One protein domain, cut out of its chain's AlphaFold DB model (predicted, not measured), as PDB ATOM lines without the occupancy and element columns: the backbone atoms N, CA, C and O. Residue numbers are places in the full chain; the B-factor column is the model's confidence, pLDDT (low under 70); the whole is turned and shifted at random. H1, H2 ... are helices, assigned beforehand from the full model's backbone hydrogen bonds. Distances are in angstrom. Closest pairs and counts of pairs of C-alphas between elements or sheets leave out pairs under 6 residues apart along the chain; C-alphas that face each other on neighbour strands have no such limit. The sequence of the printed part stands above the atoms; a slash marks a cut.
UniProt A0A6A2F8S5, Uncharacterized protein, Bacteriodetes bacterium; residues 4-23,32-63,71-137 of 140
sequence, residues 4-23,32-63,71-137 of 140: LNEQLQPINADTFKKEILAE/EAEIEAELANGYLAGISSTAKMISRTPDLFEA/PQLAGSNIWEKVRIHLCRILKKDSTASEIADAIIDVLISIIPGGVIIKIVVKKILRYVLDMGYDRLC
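AT A GLANCE: This is residues 4 to 23, 32 to 63 and 71 to 137 of the 140 residues of an uncharacterized protein of Bacteriodetes bacterium (UniProt A0A6A2F8S5). Four helices, H2, H4, H5 and H6, make a core of crossed helices: H4 crosses the first part of the long H2, H6 lies beside that same part, and H5 crosses both H4 and H6. H1 packs on H5 and H6, while the other end of H2 runs out to a small hairpin with H3. The 119 printed residues hold seven named helices, H1 to H7 in chain order, and no named strand; the class is all helix. The whole is compact, with a radius of gyration of the C-alphas of 14.6 A and spans of 48 by 32 by 22 A.

IN THESE COORDINATES: Find C-alpha 32 at (387.026, 348.166, 372.841); from there H2, residues 32 to 54, runs 32.2 A to C-alpha 54 at (375.255, 332.022, 398.045). Look next for H4, residues 71 to 89, 26.7 A; H5, 96 to 110, 21.1 A; and H6, 118 to 131, 20.2 A. The shorter ones are H1, 13 to 22, 14.1 A; H3, 58 to 63, 8.5 A; and H7, 133 to 136, 5.1 A.

HOW THE PARTS SIT: With residues 35 to 41 alone, H2 touches residues 71 to 79 of H4, about perpendicular at 82 degrees; the closest C-alphas, Glu 36 and Gly 75, are 4.0 A apart. H2 touches H6 with residues 32 to 42 alone, at a shallow tilt of 27 degrees, opposite ways; their closest C-alphas are Glu 38 and Val 120, 5.9 A. H5 touches H4, closest at C-alphas 106 and 82, 6.3 A, and H6, closest at C-alphas 100 and 125, 6.2 A. H1 touches H6, C-alphas 20 and 122 being closest at 6.0 A, and H5, C-alphas 17 and 100 at 7.1 A. H2 and H3 form a helical hairpin, closest at C-alphas 51 and 58, 4.9 A. H7 is close to but not clearly touching H4, C-alphas 136 and 83 being closest at 7.2 A. Each O i to N i+4 pair is within hydrogen-bond range in H1, H3, H4, H5 and H6, and 17 of 19 in H2; H7 is too short for such a pair.

THE WHOLE: The C-alphas farthest apart, Thr 57 and Asp 93, are 47.8 A from each other. Residues 24 to 31 and 64 to 70 are not printed; the C-alpha gaps are 19.6 A from 23 to 32 and 14.4 A from 63 to 71. Of the links printed whole, none is long. The mean pLDDT of the printed part is 88.7, and no printed residue is under 70.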
ATOM      1  N   LEU A   4     374.560 347.855 393.941       84.94
ATOM      2  CA  LEU A   4     375.515 347.314 394.902       84.94
ATOM      3  C   LEU A   4     376.943 347.604 394.440       84.94
ATOM      4  O   LEU A   4     377.244 347.473 393.255       84.94
ATOM      5  N   ASN A   5     377.822 347.997 395.363       85.50
ATOM      6  CA  ASN A   5     379.260 348.072 395.087       85.50
ATOM      7  C   ASN A   5     379.914 346.685 395.196       85.50
ATOM      8  O   ASN A   5     379.269 345.690 395.531       85.50
ATOM      9  N   GLU A   6     381.222 346.619 394.950       81.94
ATOM     10  CA  GLU A   6     382.012 345.384 395.052       81.94
ATOM     11  C   GLU A   6     381.977 344.764 396.461       81.94
ATOM     12  O   GLU A   6     382.153 343.558 396.618       81.94
ATOM     13  N   GLN A   7     381.688 345.563 397.491       85.25
ATOM     14  CA  GLN A   7     381.518 345.130 398.879       85.25
ATOM     15  C   GLN A   7     380.059 344.774 399.226       85.25
ATOM     16  O   GLN A   7     379.751 344.578 400.402       85.25
ATOM     17  N   LEU A   8     379.169 344.673 398.228       81.62
ATOM     18  CA  LEU A   8     377.735 344.390 398.375       81.62
ATOM     19  C   LEU A   8     376.989 345.418 399.236       81.62
ATOM     20  O   LEU A   8     375.963 345.118 399.848       81.62
ATOM     21  N   GLN A   9     377.498 346.646 399.286       86.56
ATOM     22  CA  GLN A   9     376.851 347.749 399.976       86.56
ATOM     23  C   GLN A   9     375.959 348.521 399.003       86.56
ATOM     24  O   GLN A   9     376.357 348.742 397.853       86.56
ATOM     25  N   PRO A  10     374.772 348.960 399.452       86.94
ATOM     26  CA  PRO A  10     373.879 349.753 398.628       86.94
ATOM     27  C   PRO A  10     374.527 351.086 398.251       86.94
ATOM     28  O   PRO A  10     375.062 351.795 399.104       86.94
ATOM     29  N   ILE A  11     374.430 351.445 396.974       88.62
ATOM     30  CA  ILE A  11     374.874 352.733 396.440       88.62
ATOM     31  C   ILE A  11     373.649 353.584 396.104       88.62
ATOM     32  O   ILE A  11     372.664 353.099 395.542       88.62
ATOM     33  N   ASN A  12     373.716 354.880 396.408       88.81
ATOM     34  CA  ASN A  12     372.744 355.839 395.900       88.81
ATOM     35  C   ASN A  12     372.961 356.045 394.388       88.81
ATOM     36  O   ASN A  12     374.002 356.557 393.975       88.81
ATOM     37  N   ALA A  13     371.973 355.658 393.579       86.38
ATOM     38  CA  ALA A  13     372.057 355.726 392.121       86.38
ATOM     39  C   ALA A  13     372.235 357.156 391.581       86.38
ATOM     40  O   ALA A  13     372.996 357.356 390.636       86.38
ATOM     41  N   ASP A  14     371.601 358.153 392.204       87.31
ATOM     42  CA  ASP A  14     371.710 359.550 391.771       87.31
ATOM     43  C   ASP A  14     373.109 360.108 392.033       87.31
ATOM     44  O   ASP A  14     373.685 360.771 391.169       87.31
ATOM     45  N   THR A  15     373.679 359.825 393.208       88.75
ATOM     46  CA  THR A  15     375.057 360.212 393.542       88.75
ATOM     47  C   THR A  15     376.048 359.520 392.614       88.75
ATOM     48  O   THR A  15     376.889 360.182 392.013       88.75
ATOM     49  N   PHE A  16     375.898 358.209 392.427       88.62
ATOM     50  CA  PHE A  16     376.772 357.416 391.568       88.62
ATOM     51  C   PHE A  16     376.786 357.925 390.122       88.62
ATOM     52  O   PHE A  16     377.851 358.103 389.530       88.62
ATOM     53  N   LYS A  17     375.607 358.230 389.565       90.19
ATOM     54  CA  LYS A  17     375.489 358.797 388.220       90.19
ATOM     55  C   LYS A  17     376.124 360.179 388.119       90.19
ATOM     56  O   LYS A  17     376.841 360.444 387.160       90.19
ATOM     57  N   LYS A  18     375.881 361.058 389.096       89.50
ATOM     58  CA  LYS A  18     376.489 362.399 389.119       89.50
ATOM     59  C   LYS A  18     378.011 362.328 389.117       89.50
ATOM     60  O   LYS A  18     378.636 363.074 388.377       89.50
ATOM     61  N   GLU A  19     378.589 361.419 389.897       89.06
ATOM     62  CA  GLU A  19     380.037 361.190 389.922       89.06
ATOM     63  C   GLU A  19     380.554 360.697 388.564       89.06
ATOM     64  O   GLU A  19     381.528 361.233 388.048       89.06
ATOM     65  N   ILE A  20     379.875 359.732 387.932       90.25
ATOM     66  CA  ILE A  20     380.247 359.253 386.591       90.25
ATOM     67  C   ILE A  20     380.235 360.386 385.566       90.25
ATOM     68  O   ILE A  20     381.190 360.522 384.805       90.25
ATOM     69  N   LEU A  21     379.165 361.182 385.544       89.38
ATOM     70  CA  LEU A  21     378.998 362.273 384.585       89.38
ATOM     71  C   LEU A  21     379.985 363.418 384.831       89.38
ATOM     72  O   LEU A  21     380.435 364.031 383.874       89.38
ATOM     73  N   ALA A  22     380.336 363.701 386.087       87.75
ATOM     74  CA  ALA A  22     381.307 364.741 386.421       87.75
ATOM     75  C   ALA A  22     382.739 364.360 386.019       87.75
ATOM     76  O   ALA A  22     383.526 365.223 385.651       87.75
ATOM     77  N   GLU A  23     383.079 363.072 386.078       85.62
ATOM     78  CA  GLU A  23     384.438 362.585 385.833       85.62
ATOM     79  C   GLU A  23     384.651 362.033 384.402       85.62
ATOM     80  O   GLU A  23     385.661 361.367 384.146       85.62
ATOM     81  N   GLU A  32     387.919 349.312 372.630       90.88
ATOM     82  CA  GLU A  32     387.026 348.166 372.841       90.88
ATOM     83  C   GLU A  32     387.699 347.059 373.666       90.88
ATOM     84  O   GLU A  32     387.116 346.561 374.623       90.88
ATOM     85  N   ALA A  33     388.975 346.768 373.392       90.69
ATOM     86  CA  ALA A  33     389.751 345.788 374.152       90.69
ATOM     87  C   ALA A  33     389.866 346.142 375.648       90.69
ATOM     88  O   ALA A  33     389.851 345.257 376.504       90.69
ATOM     89  N   GLU A  34     389.957 347.432 375.987       90.75
ATOM     90  CA  GLU A  34     389.948 347.873 377.385       90.75
ATOM     91  C   GLU A  34     388.584 347.669 378.042       90.75
ATOM     92  O   GLU A  34     388.530 347.302 379.214       90.75
ATOM     93  N   ILE A  35     387.487 347.884 377.316       92.50
ATOM     94  CA  ILE A  35     386.131 347.638 377.824       92.50
ATOM     95  C   ILE A  35     385.920 346.149 378.070       92.50
ATOM     96  O   ILE A  35     385.456 345.770 379.143       92.50
ATOM     97  N   GLU A  36     386.293 345.301 377.113       94.44
ATOM     98  CA  GLU A  36     386.187 343.846 377.235       94.44
ATOM     99  C   GLU A  36     386.966 343.325 378.450       94.44
ATOM    100  O   GLU A  36     386.436 342.533 379.235       94.44
ATOM    101  N   ALA A  37     388.197 343.803 378.652       92.81
ATOM    102  CA  ALA A  37     389.013 343.423 379.802       92.81
ATOM    103  C   ALA A  37     388.359 343.828 381.134       92.81
ATOM    104  O   ALA A  37     388.311 343.037 382.077       92.81
ATOM    105  N   GLU A  38     387.818 345.042 381.212       91.94
ATOM    106  CA  GLU A  38     387.167 345.560 382.419       91.94
ATOM    107  C   GLU A  38     385.835 344.865 382.705       91.94
ATOM    108  O   GLU A  38     385.513 344.592 383.860       91.94
ATOM    109  N   LEU A  39     385.083 344.499 381.668       93.00
ATOM    110  CA  LEU A  39     383.875 343.687 381.794       93.00
ATOM    111  C   LEU A  39     384.188 342.280 382.300       93.00
ATOM    112  O   LEU A  39     383.498 341.788 383.192       93.00
ATOM    113  N   ALA A  40     385.239 341.644 381.778       92.50
ATOM    114  CA  ALA A  40     385.682 340.340 382.260       92.50
ATOM    115  C   ALA A  40     386.108 340.401 383.736       92.50
ATOM    116  O   ALA A  40     385.697 339.555 384.536       92.50
ATOM    117  N   ASN A  41     386.874 341.428 384.111       90.75
ATOM    118  CA  ASN A  41     387.275 341.666 385.498       90.75
ATOM    119  C   ASN A  41     386.064 341.919 386.396       90.75
ATOM    120  O   ASN A  41     385.956 341.323 387.467       90.75
ATOM    121  N   GLY A  42     385.125 342.752 385.948       89.69
ATOM    122  CA  GLY A  42     383.939 343.075 386.725       89.69
ATOM    123  C   GLY A  42     383.002 341.892 386.917       89.69
ATOM    124  O   GLY A  42     382.462 341.700 388.004       89.69
ATOM    125  N   TYR A  43     382.880 341.034 385.908       90.56
ATOM    126  CA  TYR A  43     382.143 339.782 386.017       90.56
ATOM    127  C   TYR A  43     382.755 338.850 387.075       90.56
ATOM    128  O   TYR A  43     382.036 338.307 387.917       90.56
ATOM    129  N   LEU A  44     384.085 338.698 387.082       89.62
ATOM    130  CA  LEU A  44     384.794 337.904 388.093       89.62
ATOM    131  C   LEU A  44     384.680 338.501 389.500       89.62
ATOM    132  O   LEU A  44     384.490 337.752 390.460       89.62
ATOM    133  N   ALA A  45     384.758 339.827 389.630       88.19
ATOM    134  CA  ALA A  45     384.539 340.517 390.898       88.19
ATOM    135  C   ALA A  45     383.113 340.268 391.416       88.19
ATOM    136  O   ALA A  45     382.940 339.872 392.567       88.19
ATOM    137  N   GLY A  46     382.104 340.376 390.545       87.88
ATOM    138  CA  GLY A  46     380.714 340.046 390.866       87.88
ATOM    139  C   GLY A  46     380.543 338.603 391.347       87.88
ATOM    140  O   GLY A  46     379.871 338.364 392.354       87.88
ATOM    141  N   ILE A  47     381.205 337.635 390.699       88.62
ATOM    142  CA  ILE A  47     381.235 336.234 391.154       88.62
ATOM    143  C   ILE A  47     381.829 336.125 392.557       88.62
ATOM    144  O   ILE A  47     381.205 335.511 393.420       88.62
ATOM    145  N   SER A  48     383.008 336.706 392.793       88.19
ATOM    146  CA  SER A  48     383.701 336.611 394.085       88.19
ATOM    147  C   SER A  48     382.867 337.221 395.216       88.19
ATOM    148  O   SER A  48     382.689 336.610 396.275       88.19
ATOM    149  N   SER A  49     382.268 338.390 394.976       86.38
ATOM    150  CA  SER A  49     381.390 339.050 395.943       86.38
ATOM    151  C   SER A  49     380.135 338.223 396.214       86.38
ATOM    152  O   SER A  49     379.806 337.961 397.373       86.38
ATOM    153  N   THR A  50     379.475 337.722 395.168       84.88
ATOM    154  CA  THR A  50     378.237 336.938 395.306       84.88
ATOM    155  C   THR A  50     378.483 335.569 395.944       84.88
ATOM    156  O   THR A  50     377.645 335.098 396.713       84.88
ATOM    157  N   ALA A  51     379.637 334.938 395.701       86.38
ATOM    158  CA  ALA A  51     379.992 333.629 396.253       86.38
ATOM    159  C   ALA A  51     379.870 333.592 397.783       86.38
ATOM    160  O   ALA A  51     379.383 332.605 398.337       86.38
ATOM    161  N   LYS A  52     380.237 334.689 398.458       82.56
ATOM    162  CA  LYS A  52     380.121 334.846 399.919       82.56
ATOM    163  C   LYS A  52     378.674 334.841 400.416       82.56
ATOM    164  O   LYS A  52     378.438 334.507 401.571       82.56
ATOM    165  N   MET A  53     377.717 335.208 399.567       81.69
ATOM    166  CA  MET A  53     376.292 335.217 399.906       81.69
ATOM    167  C   MET A  53     375.615 333.871 399.641       81.69
ATOM    168  O   MET A  53     374.715 333.485 400.384       81.69
ATOM    169  N   ILE A  54     376.010 333.173 398.571       84.12
ATOM    170  CA  ILE A  54     375.255 332.022 398.045       84.12
ATOM    171  C   ILE A  54     375.898 330.663 398.331       84.12
ATOM    172  O   ILE A  54     375.257 329.632 398.134       84.12
ATOM    173  N   SER A  55     377.154 330.634 398.784       86.62
ATOM    174  CA  SER A  55     377.904 329.400 399.017       86.62
ATOM    175  C   SER A  55     378.411 329.304 400.452       86.62
ATOM    176  O   SER A  55     378.911 330.267 401.026       86.62
ATOM    177  N   ARG A  56     378.352 328.092 401.020       86.69
ATOM    178  CA  ARG A  56     379.005 327.762 402.302       86.69
ATOM    179  C   ARG A  56     380.526 327.623 402.169       86.69
ATOM    180  O   ARG A  56     381.229 327.650 403.171       86.69
ATOM    181  N   THR A  57     381.019 327.458 400.942       88.12
ATOM    182  CA  THR A  57     382.438 327.318 400.599       88.12
ATOM    183  C   THR A  57     382.764 328.276 399.448       88.12
ATOM    184  O   THR A  57     382.855 327.841 398.293       88.12
ATOM    185  N   PRO A  58     382.855 329.590 399.722       85.19
ATOM    186  CA  PRO A  58     383.017 330.616 398.691       85.19
ATOM    187  C   PRO A  58     384.295 330.424 397.867       85.19
ATOM    188  O   PRO A  58     384.234 330.521 396.646       85.19
ATOM    189  N   ASP A  59     385.404 330.028 398.497       87.25
ATOM    190  CA  ASP A  59     386.685 329.817 397.807       87.25
ATOM    191  C   ASP A  59     386.607 328.697 396.757       87.25
ATOM    192  O   ASP A  59     387.113 328.836 395.644       87.25
ATOM    193  N   LEU A  60     385.917 327.592 397.078       85.88
ATOM    194  CA  LEU A  60     385.712 326.486 396.136       85.88
ATOM    195  C   LEU A  60     384.784 326.888 394.986       85.88
ATOM    196  O   LEU A  60     385.007 326.484 393.847       85.88
ATOM    197  N   PHE A  61     383.756 327.690 395.274       86.94
ATOM    198  CA  PHE A  61     382.839 328.199 394.257       86.94
ATOM    199  C   PHE A  61     383.549 329.150 393.288       86.94
ATOM    200  O   PHE A  61     383.387 329.037 392.071       86.94
ATOM    201  N   GLU A  62     384.370 330.060 393.812       86.00
ATOM    202  CA  GLU A  62     385.159 330.987 393.006       86.00
ATOM    203  C   GLU A  62     386.183 330.237 392.148       86.00
ATOM    204  O   GLU A  62     386.276 330.487 390.946       86.00
ATOM    205  N   ALA A  63     386.902 329.272 392.732       85.62
ATOM    206  CA  ALA A  63     387.845 328.437 391.998       85.62
ATOM    207  C   ALA A  63     387.149 327.684 390.856       85.62
ATOM    208  O   ALA A  63     387.603 327.762 389.716       85.62
ATOM    209  N   PRO A  71     389.104 335.107 380.024       84.75
ATOM    210  CA  PRO A  71     388.829 336.535 380.145       84.75
ATOM    211  C   PRO A  71     388.578 337.211 378.798       84.75
ATOM    212  O   PRO A  71     387.664 338.020 378.699       84.75
ATOM    213  N   GLN A  72     389.326 336.836 377.753       87.06
ATOM    214  CA  GLN A  72     389.129 337.396 376.415       87.06
ATOM    215  C   GLN A  72     387.751 337.029 375.848       87.06
ATOM    216  O   GLN A  72     386.999 337.908 375.436       87.06
ATOM    217  N   LEU A  73     387.385 335.740 375.873       89.00
ATOM    218  CA  LEU A  73     386.085 335.301 375.355       89.00
ATOM    219  C   LEU A  73     384.926 335.839 376.196       89.00
ATOM    220  O   LEU A  73     383.888 336.203 375.653       89.00
ATOM    221  N   ALA A  74     385.074 335.881 377.520       88.44
ATOM    222  CA  ALA A  74     384.049 336.415 378.406       88.44
ATOM    223  C   ALA A  74     383.847 337.914 378.175       88.44
ATOM    224  O   ALA A  74     382.712 338.335 377.980       88.44
ATOM    225  N   GLY A  75     384.930 338.694 378.144       90.69
ATOM    226  CA  GLY A  75     384.896 340.135 377.907       90.69
ATOM    227  C   GLY A  75     384.195 340.490 376.603       90.69
ATOM    228  O   GLY A  75     383.245 341.268 376.626       90.69
ATOM    229  N   SER A  76     384.584 339.841 375.503       92.44
ATOM    230  CA  SER A  76     383.989 340.079 374.185       92.44
ATOM    231  C   SER A  76     382.509 339.687 374.118       92.44
ATOM    232  O   SER A  76     381.665 340.490 373.725       92.44
ATOM    233  N   ASN A  77     382.142 338.506 374.631       92.06
ATOM    234  CA  ASN A  77     380.738 338.075 374.677       92.06
ATOM    235  C   ASN A  77     379.866 338.967 375.577       92.06
ATOM    236  O   ASN A  77     378.687 339.191 375.295       92.06
ATOM    237  N   ILE A  78     380.406 339.434 376.708       92.94
ATOM    238  CA  ILE A  78     379.700 340.353 377.606       92.94
ATOM    239  C   ILE A  78     379.528 341.701 376.913       92.94
ATOM    240  O   ILE A  78     378.427 342.250 376.928       92.94
ATOM    241  N   TRP A  79     380.580 342.213 376.281       94.56
ATOM    242  CA  TRP A  79     380.531 343.476 375.561       94.56
ATOM    243  C   TRP A  79     379.522 343.450 374.415       94.56
ATOM    244  O   TRP A  79     378.703 344.361 374.303       94.56
ATOM    245  N   GLU A  80     379.485 342.378 373.626       93.00
ATOM    246  CA  GLU A  80     378.497 342.213 372.561       93.00
ATOM    247  C   GLU A  80     377.062 342.270 373.108       93.00
ATOM    248  O   GLU A  80     376.213 342.985 372.569       93.00
ATOM    249  N   LYS A  81     376.786 341.590 374.230       92.19
ATOM    250  CA  LYS A  81     375.479 341.661 374.906       92.19
ATOM    251  C   LYS A  81     375.153 343.076 375.372       92.19
ATOM    252  O   LYS A  81     374.019 343.520 375.182       92.19
ATOM    253  N   VAL A  82     376.134 343.773 375.950       92.81
ATOM    254  CA  VAL A  82     375.984 345.170 376.369       92.81
ATOM    255  C   VAL A  82     375.616 346.030 375.166       92.81
ATOM    256  O   VAL A  82     374.581 346.692 375.193       92.81
ATOM    257  N   ARG A  83     376.390 345.959 374.080       93.56
ATOM    258  CA  ARG A  83     376.153 346.716 372.846       93.56
ATOM    259  C   ARG A  83     374.764 346.441 372.277       93.56
ATOM    260  O   ARG A  83     374.021 347.382 372.024       93.56
ATOM    261  N   ILE A  84     374.366 345.173 372.149       91.88
ATOM    262  CA  ILE A  84     373.036 344.787 371.647       91.88
ATOM    263  C   ILE A  84     371.920 345.392 372.507       91.88
ATOM    264  O   ILE A  84     370.914 345.849 371.971       91.88
ATOM    265  N   HIS A  85     372.058 345.378 373.834       91.25
ATOM    266  CA  HIS A  85     371.046 345.959 374.719       91.25
ATOM    267  C   HIS A  85     371.020 347.483 374.637       91.25
ATOM    268  O   HIS A  85     369.939 348.058 374.513       91.25
ATOM    269  N   LEU A  86     372.184 348.131 374.619       91.50
ATOM    270  CA  LEU A  86     372.285 349.577 374.436       91.50
ATOM    271  C   LEU A  86     371.633 350.013 373.123       91.50
ATOM    272  O   LEU A  86     370.812 350.924 373.135       91.50
ATOM    273  N   CYS A  87     371.881 349.310 372.019       91.00
ATOM    274  CA  CYS A  87     371.286 349.630 370.718       91.00
ATOM    275  C   CYS A  87     369.765 349.444 370.645       91.00
ATOM    276  O   CYS A  87     369.130 349.965 369.733       91.00
ATOM    277  N   ARG A  88     369.159 348.717 371.589       90.19
ATOM    278  CA  ARG A  88     367.694 348.596 371.698       90.19
ATOM    279  C   ARG A  88     367.059 349.717 372.516       90.19
ATOM    280  O   ARG A  88     365.861 349.949 372.378       90.19
ATOM    281  N   ILE A  89     367.829 350.346 373.401       89.00
ATOM    282  CA  ILE A  89     367.339 351.327 374.377       89.00
ATOM    283  C   ILE A  89     367.650 352.749 373.911       89.00
ATOM    284  O   ILE A  89     366.802 353.638 374.002       89.00
ATOM    285  N   LEU A  90     368.872 352.962 373.430       89.25
ATOM    286  CA  LEU A  90     369.368 354.268 373.041       89.25
ATOM    287  C   LEU A  90     368.743 354.729 371.730       89.25
ATOM    288  O   LEU A  90     368.413 353.942 370.844       89.25
ATOM    289  N   LYS A  91     368.624 356.043 371.612       88.50
ATOM    290  CA  LYS A  91     368.269 356.747 370.387       88.50
ATOM    291  C   LYS A  91     369.440 357.620 369.971       88.50
ATOM    292  O   LYS A  91     370.343 357.907 370.755       88.50
ATOM    293  N   LYS A  92     369.399 358.093 368.729       85.12
ATOM    294  CA  LYS A  92     370.436 358.969 368.176       85.12
ATOM    295  C   LYS A  92     370.619 360.272 368.966       85.12
ATOM    296  O   LYS A  92     371.718 360.812 368.995       85.12
ATOM    297  N   ASP A  93     369.552 360.769 369.580       87.25
ATOM    298  CA  ASP A  93     369.504 361.989 370.387       87.25
ATOM    299  C   ASP A  93     369.623 361.733 371.899       87.25
ATOM    300  O   ASP A  93     369.452 362.664 372.685       87.25
ATOM    301  N   SER A  94     369.937 360.499 372.316       90.62
ATOM    302  CA  SER A  94     370.127 360.179 373.730       90.62
ATOM    303  C   SER A  94     371.248 361.008 374.351       90.62
ATOM    304  O   SER A  94     372.373 361.080 373.854       90.62
ATOM    305  N   THR A  95     370.934 361.617 375.485       91.56
ATOM    306  CA  THR A  95     371.858 362.406 376.296       91.56
ATOM    307  C   THR A  95     372.863 361.511 377.023       91.56
ATOM    308  O   THR A  95     372.600 360.339 377.287       91.56
ATOM    309  N   ALA A  96     373.996 362.077 377.455       90.69
ATOM    310  CA  ALA A  96     374.974 361.353 378.272       90.69
ATOM    311  C   ALA A  96     374.356 360.737 379.544       90.69
ATOM    312  O   ALA A  96     374.746 359.644 379.947       90.69
ATOM    313  N   SER A  97     373.362 361.401 380.149       91.50
ATOM    314  CA  SER A  97     372.645 360.850 381.303       91.50
ATOM    315  C   SER A  97     371.815 359.621 380.935       91.50
ATOM    316  O   SER A  97     371.857 358.640 381.669       91.50
ATOM    317  N   GLU A  98     371.075 359.654 379.826       92.31
ATOM    318  CA  GLU A  98     370.270 358.510 379.372       92.31
ATOM    319  C   GLU A  98     371.157 357.329 378.968       92.31
ATOM    320  O   GLU A  98     370.834 356.180 379.264       92.31
ATOM    321  N   ILE A  99     372.309 357.614 378.354       92.44
ATOM    322  CA  ILE A  99     373.321 356.604 378.040       92.44
ATOM    323  C   ILE A  99     373.862 355.977 379.327       92.44
ATOM    324  O   ILE A  99     373.928 354.753 379.425       92.44
ATOM    325  N   ALA A 100     374.204 356.789 380.329       92.50
ATOM    326  CA  ALA A 100     374.679 356.296 381.619       92.50
ATOM    327  C   ALA A 100     373.637 355.404 382.312       92.50
ATOM    328  O   ALA A 100     373.986 354.321 382.779       92.50
ATOM    329  N   ASP A 101     372.369 355.825 382.341       92.38
ATOM    330  CA  ASP A 101     371.276 355.040 382.927       92.38
ATOM    331  C   ASP A 101     371.125 353.685 382.208       92.38
ATOM    332  O   ASP A 101     371.116 352.642 382.864       92.38
ATOM    333  N   ALA A 102     371.131 353.677 380.870       92.62
ATOM    334  CA  ALA A 102     371.044 352.447 380.083       92.62
ATOM    335  C   ALA A 102     372.234 351.502 380.317       92.62
ATOM    336  O   ALA A 102     372.049 350.292 380.436       92.62
ATOM    337  N   ILE A 103     373.460 352.031 380.411       93.25
ATOM    338  CA  ILE A 103     374.652 351.225 380.719       93.25
ATOM    339  C   ILE A 103     374.512 350.581 382.095       93.25
ATOM    340  O   ILE A 103     374.760 349.384 382.236       93.25
ATOM    341  N   ILE A 104     374.117 351.355 383.106       92.81
ATOM    342  CA  ILE A 104     373.972 350.856 384.474       92.81
ATOM    343  C   ILE A 104     372.925 349.736 384.511       92.81
ATOM    344  O   ILE A 104     373.227 348.655 385.012       92.81
ATOM    345  N   ASP A 105     371.746 349.948 383.925       91.12
ATOM    346  CA  ASP A 105     370.678 348.940 383.873       91.12
ATOM    347  C   ASP A 105     371.151 347.626 383.239       91.12
ATOM    348  O   ASP A 105     370.934 346.533 383.776       91.12
ATOM    349  N   VAL A 106     371.849 347.726 382.109       91.88
ATOM    350  CA  VAL A 106     372.369 346.561 381.394       91.88
ATOM    351  C   VAL A 106     373.419 345.830 382.229       91.88
ATOM    352  O   VAL A 106     373.356 344.605 382.350       91.88
ATOM    353  N   LEU A 107     374.348 346.547 382.859       91.56
ATOM    354  CA  LEU A 107     375.398 345.926 383.664       91.56
ATOM    355  C   LEU A 107     374.853 345.214 384.904       91.56
ATOM    356  O   LEU A 107     375.329 344.123 385.201       91.56
ATOM    357  N   ILE A 108     373.829 345.742 385.581       89.88
ATOM    358  CA  ILE A 108     373.196 345.045 386.723       89.88
ATOM    359  C   ILE A 108     372.609 343.704 386.288       89.88
ATOM    360  O   ILE A 108     372.638 342.738 387.048       89.88
ATOM    361  N   SER A 109     372.066 343.638 385.070       88.56
ATOM    362  CA  SER A 109     371.459 342.413 384.549       88.56
ATOM    363  C   SER A 109     372.483 341.353 384.127       88.56
ATOM    364  O   SER A 109     372.162 340.164 384.116       88.56
ATOM    365  N   ILE A 110     373.708 341.769 383.781       88.69
ATOM    366  CA  ILE A 110     374.755 340.878 383.261       88.69
ATOM    367  C   ILE A 110     375.770 340.494 384.343       88.69
ATOM    368  O   ILE A 110     376.232 339.350 384.364       88.69
ATOM    369  N   ILE A 111     376.135 341.422 385.230       87.38
ATOM    370  CA  ILE A 111     377.137 341.178 386.267       87.38
ATOM    371  C   ILE A 111     376.488 340.448 387.453       87.38
ATOM    372  O   ILE A 111     375.514 340.943 388.030       87.38
ATOM    373  N   PRO A 112     377.022 339.280 387.860       84.75
ATOM    374  CA  PRO A 112     376.489 338.516 388.978       84.75
ATOM    375  C   PRO A 112     376.380 339.345 390.258       84.75
ATOM    376  O   PRO A 112     377.279 340.109 390.609       84.75
ATOM    377  N   GLY A 113     375.249 339.183 390.944       78.62
ATOM    378  CA  GLY A 113     374.939 339.931 392.161       78.62
ATOM    379  C   GLY A 113     374.536 341.387 391.927       78.62
ATOM    380  O   GLY A 113     374.321 342.097 392.902       78.62
ATOM    381  N   GLY A 114     374.427 341.850 390.673       79.31
ATOM    382  CA  GLY A 114     374.114 343.249 390.371       79.31
ATOM    383  C   GLY A 114     375.199 344.218 390.847       79.31
ATOM    384  O   GLY A 114     374.917 345.390 391.103       79.31
ATOM    385  N   VAL A 115     376.426 343.712 391.012       84.38
ATOM    386  CA  VAL A 115     377.582 344.503 391.427       84.38
ATOM    387  C   VAL A 115     377.945 345.451 390.294       84.38
ATOM    388  O   VAL A 115     378.291 345.024 389.193       84.38
ATOM    389  N   ILE A 116     377.872 346.747 390.572       84.56
ATOM    390  CA  ILE A 116     378.243 347.789 389.627       84.56
ATOM    391  C   ILE A 116     379.658 348.267 389.946       84.56
ATOM    392  O   ILE A 116     379.988 348.580 391.092       84.56
ATOM    393  N   ILE A 117     380.495 348.370 388.917       85.31
ATOM    394  CA  ILE A 117     381.858 348.878 389.060       85.31
ATOM    395  C   ILE A 117     381.957 350.198 388.310       85.31
ATOM    396  O   ILE A 117     381.797 350.250 387.089       85.31
ATOM    397  N   LYS A 118     382.234 351.279 389.050       88.69
ATOM    398  CA  LYS A 118     382.261 352.649 388.513       88.69
ATOM    399  C   LYS A 118     383.150 352.767 387.274       88.69
ATOM    400  O   LYS A 118     382.734 353.363 386.285       88.69
ATOM    401  N   ILE A 119     384.352 352.181 387.313       87.56
ATOM    402  CA  ILE A 119     385.319 352.302 386.214       87.56
ATOM    403  C   ILE A 119     384.791 351.704 384.904       87.56
ATOM    404  O   ILE A 119     384.999 352.293 383.846       87.56
ATOM    405  N   VAL A 120     384.047 350.595 384.985       90.19
ATOM    406  CA  VAL A 120     383.441 349.922 383.830       90.19
ATOM    407  C   VAL A 120     382.395 350.831 383.193       90.19
ATOM    408  O   VAL A 120     382.442 351.080 381.991       90.19
ATOM    409  N   VAL A 121     381.492 351.395 384.006       92.12
ATOM    410  CA  VAL A 121     380.443 352.307 383.523       92.12
ATOM    411  C   VAL A 121     381.060 353.528 382.844       92.12
ATOM    412  O   VAL A 121     380.650 353.882 381.741       92.12
ATOM    413  N   LYS A 122     382.074 354.144 383.467       91.88
ATOM    414  CA  LYS A 122     382.769 355.313 382.908       91.88
ATOM    415  C   LYS A 122     383.401 355.009 381.552       91.88
ATOM    416  O   LYS A 122     383.174 355.754 380.606       91.88
ATOM    417  N   LYS A 123     384.138 353.900 381.445       91.50
ATOM    418  CA  LYS A 123     384.812 353.502 380.200       91.50
ATOM    419  C   LYS A 123     383.824 353.239 379.066       91.50
ATOM    420  O   LYS A 123     384.039 353.717 377.956       91.50
ATOM    421  N   ILE A 124     382.724 352.538 379.349       92.19
ATOM    422  CA  ILE A 124     381.676 352.288 378.351       92.19
ATOM    423  C   ILE A 124     381.022 353.600 377.929       92.19
ATOM    424  O   ILE A 124     380.895 353.856 376.737       92.19
ATOM    425  N   LEU A 125     380.641 354.450 378.887       92.81
ATOM    426  CA  LEU A 125     380.024 355.739 378.584       92.81
ATOM    427  C   LEU A 125     380.946 356.590 377.710       92.81
ATOM    428  O   LEU A 125     380.503 357.117 376.693       92.81
ATOM    429  N   ARG A 126     382.236 356.660 378.052       91.94
ATOM    430  CA  ARG A 126     383.225 357.409 377.282       91.94
ATOM    431  C   ARG A 126     383.335 356.890 375.852       91.94
ATOM    432  O   ARG A 126     383.252 357.670 374.912       91.94
ATOM    433  N   TYR A 127     383.448 355.578 375.690       91.38
ATOM    434  CA  TYR A 127     383.526 354.942 374.378       91.38
ATOM    435  C   TYR A 127     382.284 355.192 373.516       91.38
ATOM    436  O   TYR A 127     382.403 355.489 372.329       91.38
ATOM    437  N   VAL A 128     381.090 355.120 374.111       90.38
ATOM    438  CA  VAL A 128     379.830 355.412 373.410       90.38
ATOM    439  C   VAL A 128     379.777 356.872 372.956       90.38
ATOM    440  O   VAL A 128     379.385 357.142 371.818       90.38
ATOM    441  N   LEU A 129     380.198 357.806 373.814       89.81
ATOM    442  CA  LEU A 129     380.253 359.232 373.485       89.81
ATOM    443  C   LEU A 129     381.293 359.536 372.395       89.81
ATOM    444  O   LEU A 129     381.005 360.326 371.498       89.81
ATOM    445  N   ASP A 130     382.459 358.885 372.430       88.75
ATOM    446  CA  ASP A 130     383.534 359.081 371.448       88.75
ATOM    447  C   ASP A 130     383.186 358.483 370.067       88.75
ATOM    448  O   ASP A 130     383.495 359.079 369.031       88.75
ATOM    449  N   MET A 131     382.540 357.313 370.013       86.56
ATOM    450  CA  MET A 131     382.140 356.698 368.738       86.56
ATOM    451  C   MET A 131     380.914 357.353 368.099       86.56
ATOM    452  O   MET A 131     380.832 357.428 366.869       86.56
ATOM    453  N   GLY A 132     379.945 357.765 368.920       82.81
ATOM    454  CA  GLY A 132     378.612 358.163 368.480       82.81
ATOM    455  C   GLY A 132     377.686 356.981 368.154       82.81
ATOM    456  O   GLY A 132     378.119 355.866 367.853       82.81
ATOM    457  N   TYR A 133     376.374 357.246 368.188       81.19
ATOM    458  CA  TYR A 133     375.316 356.233 368.069       81.19
ATOM    459  C   TYR A 133     375.411 355.384 366.792       81.19
ATOM    460  O   TYR A 133     375.380 354.161 366.869       81.19
ATOM    461  N   ASP A 134     375.577 356.015 365.623       81.50
ATOM    462  CA  ASP A 134     375.536 355.312 364.330       81.50
ATOM    463  C   ASP A 134     376.685 354.293 364.171       81.50
ATOM    464  O   ASP A 134     376.548 353.309 363.450       81.50
ATOM    465  N   ARG A 135     377.827 354.521 364.841       82.56
ATOM    466  CA  ARG A 135     378.965 353.586 364.843       82.56
ATOM    467  C   ARG A 135     378.821 352.490 365.892       82.56
ATOM    468  O   ARG A 135     379.276 351.378 365.656       82.56
ATOM    469  N   LEU A 136     378.202 352.798 367.031       86.25
ATOM    470  CA  LEU A 136     377.910 351.811 368.072       86.25
ATOM    471  C   LEU A 136     376.836 350.818 367.621       86.25
ATOM    472  O   LEU A 136     376.935 349.626 367.902       86.25
ATOM    473  N   CYS A 137     375.823 351.334 366.930       86.12
ATOM    474  CA  CYS A 137     374.615 350.628 366.537       86.12
ATOM    475  C   CYS A 137     374.428 350.719 365.020       86.12
ATOM    476  O   CYS A 137     373.516 351.416 364.562       86.12
TER     477      CYS A 137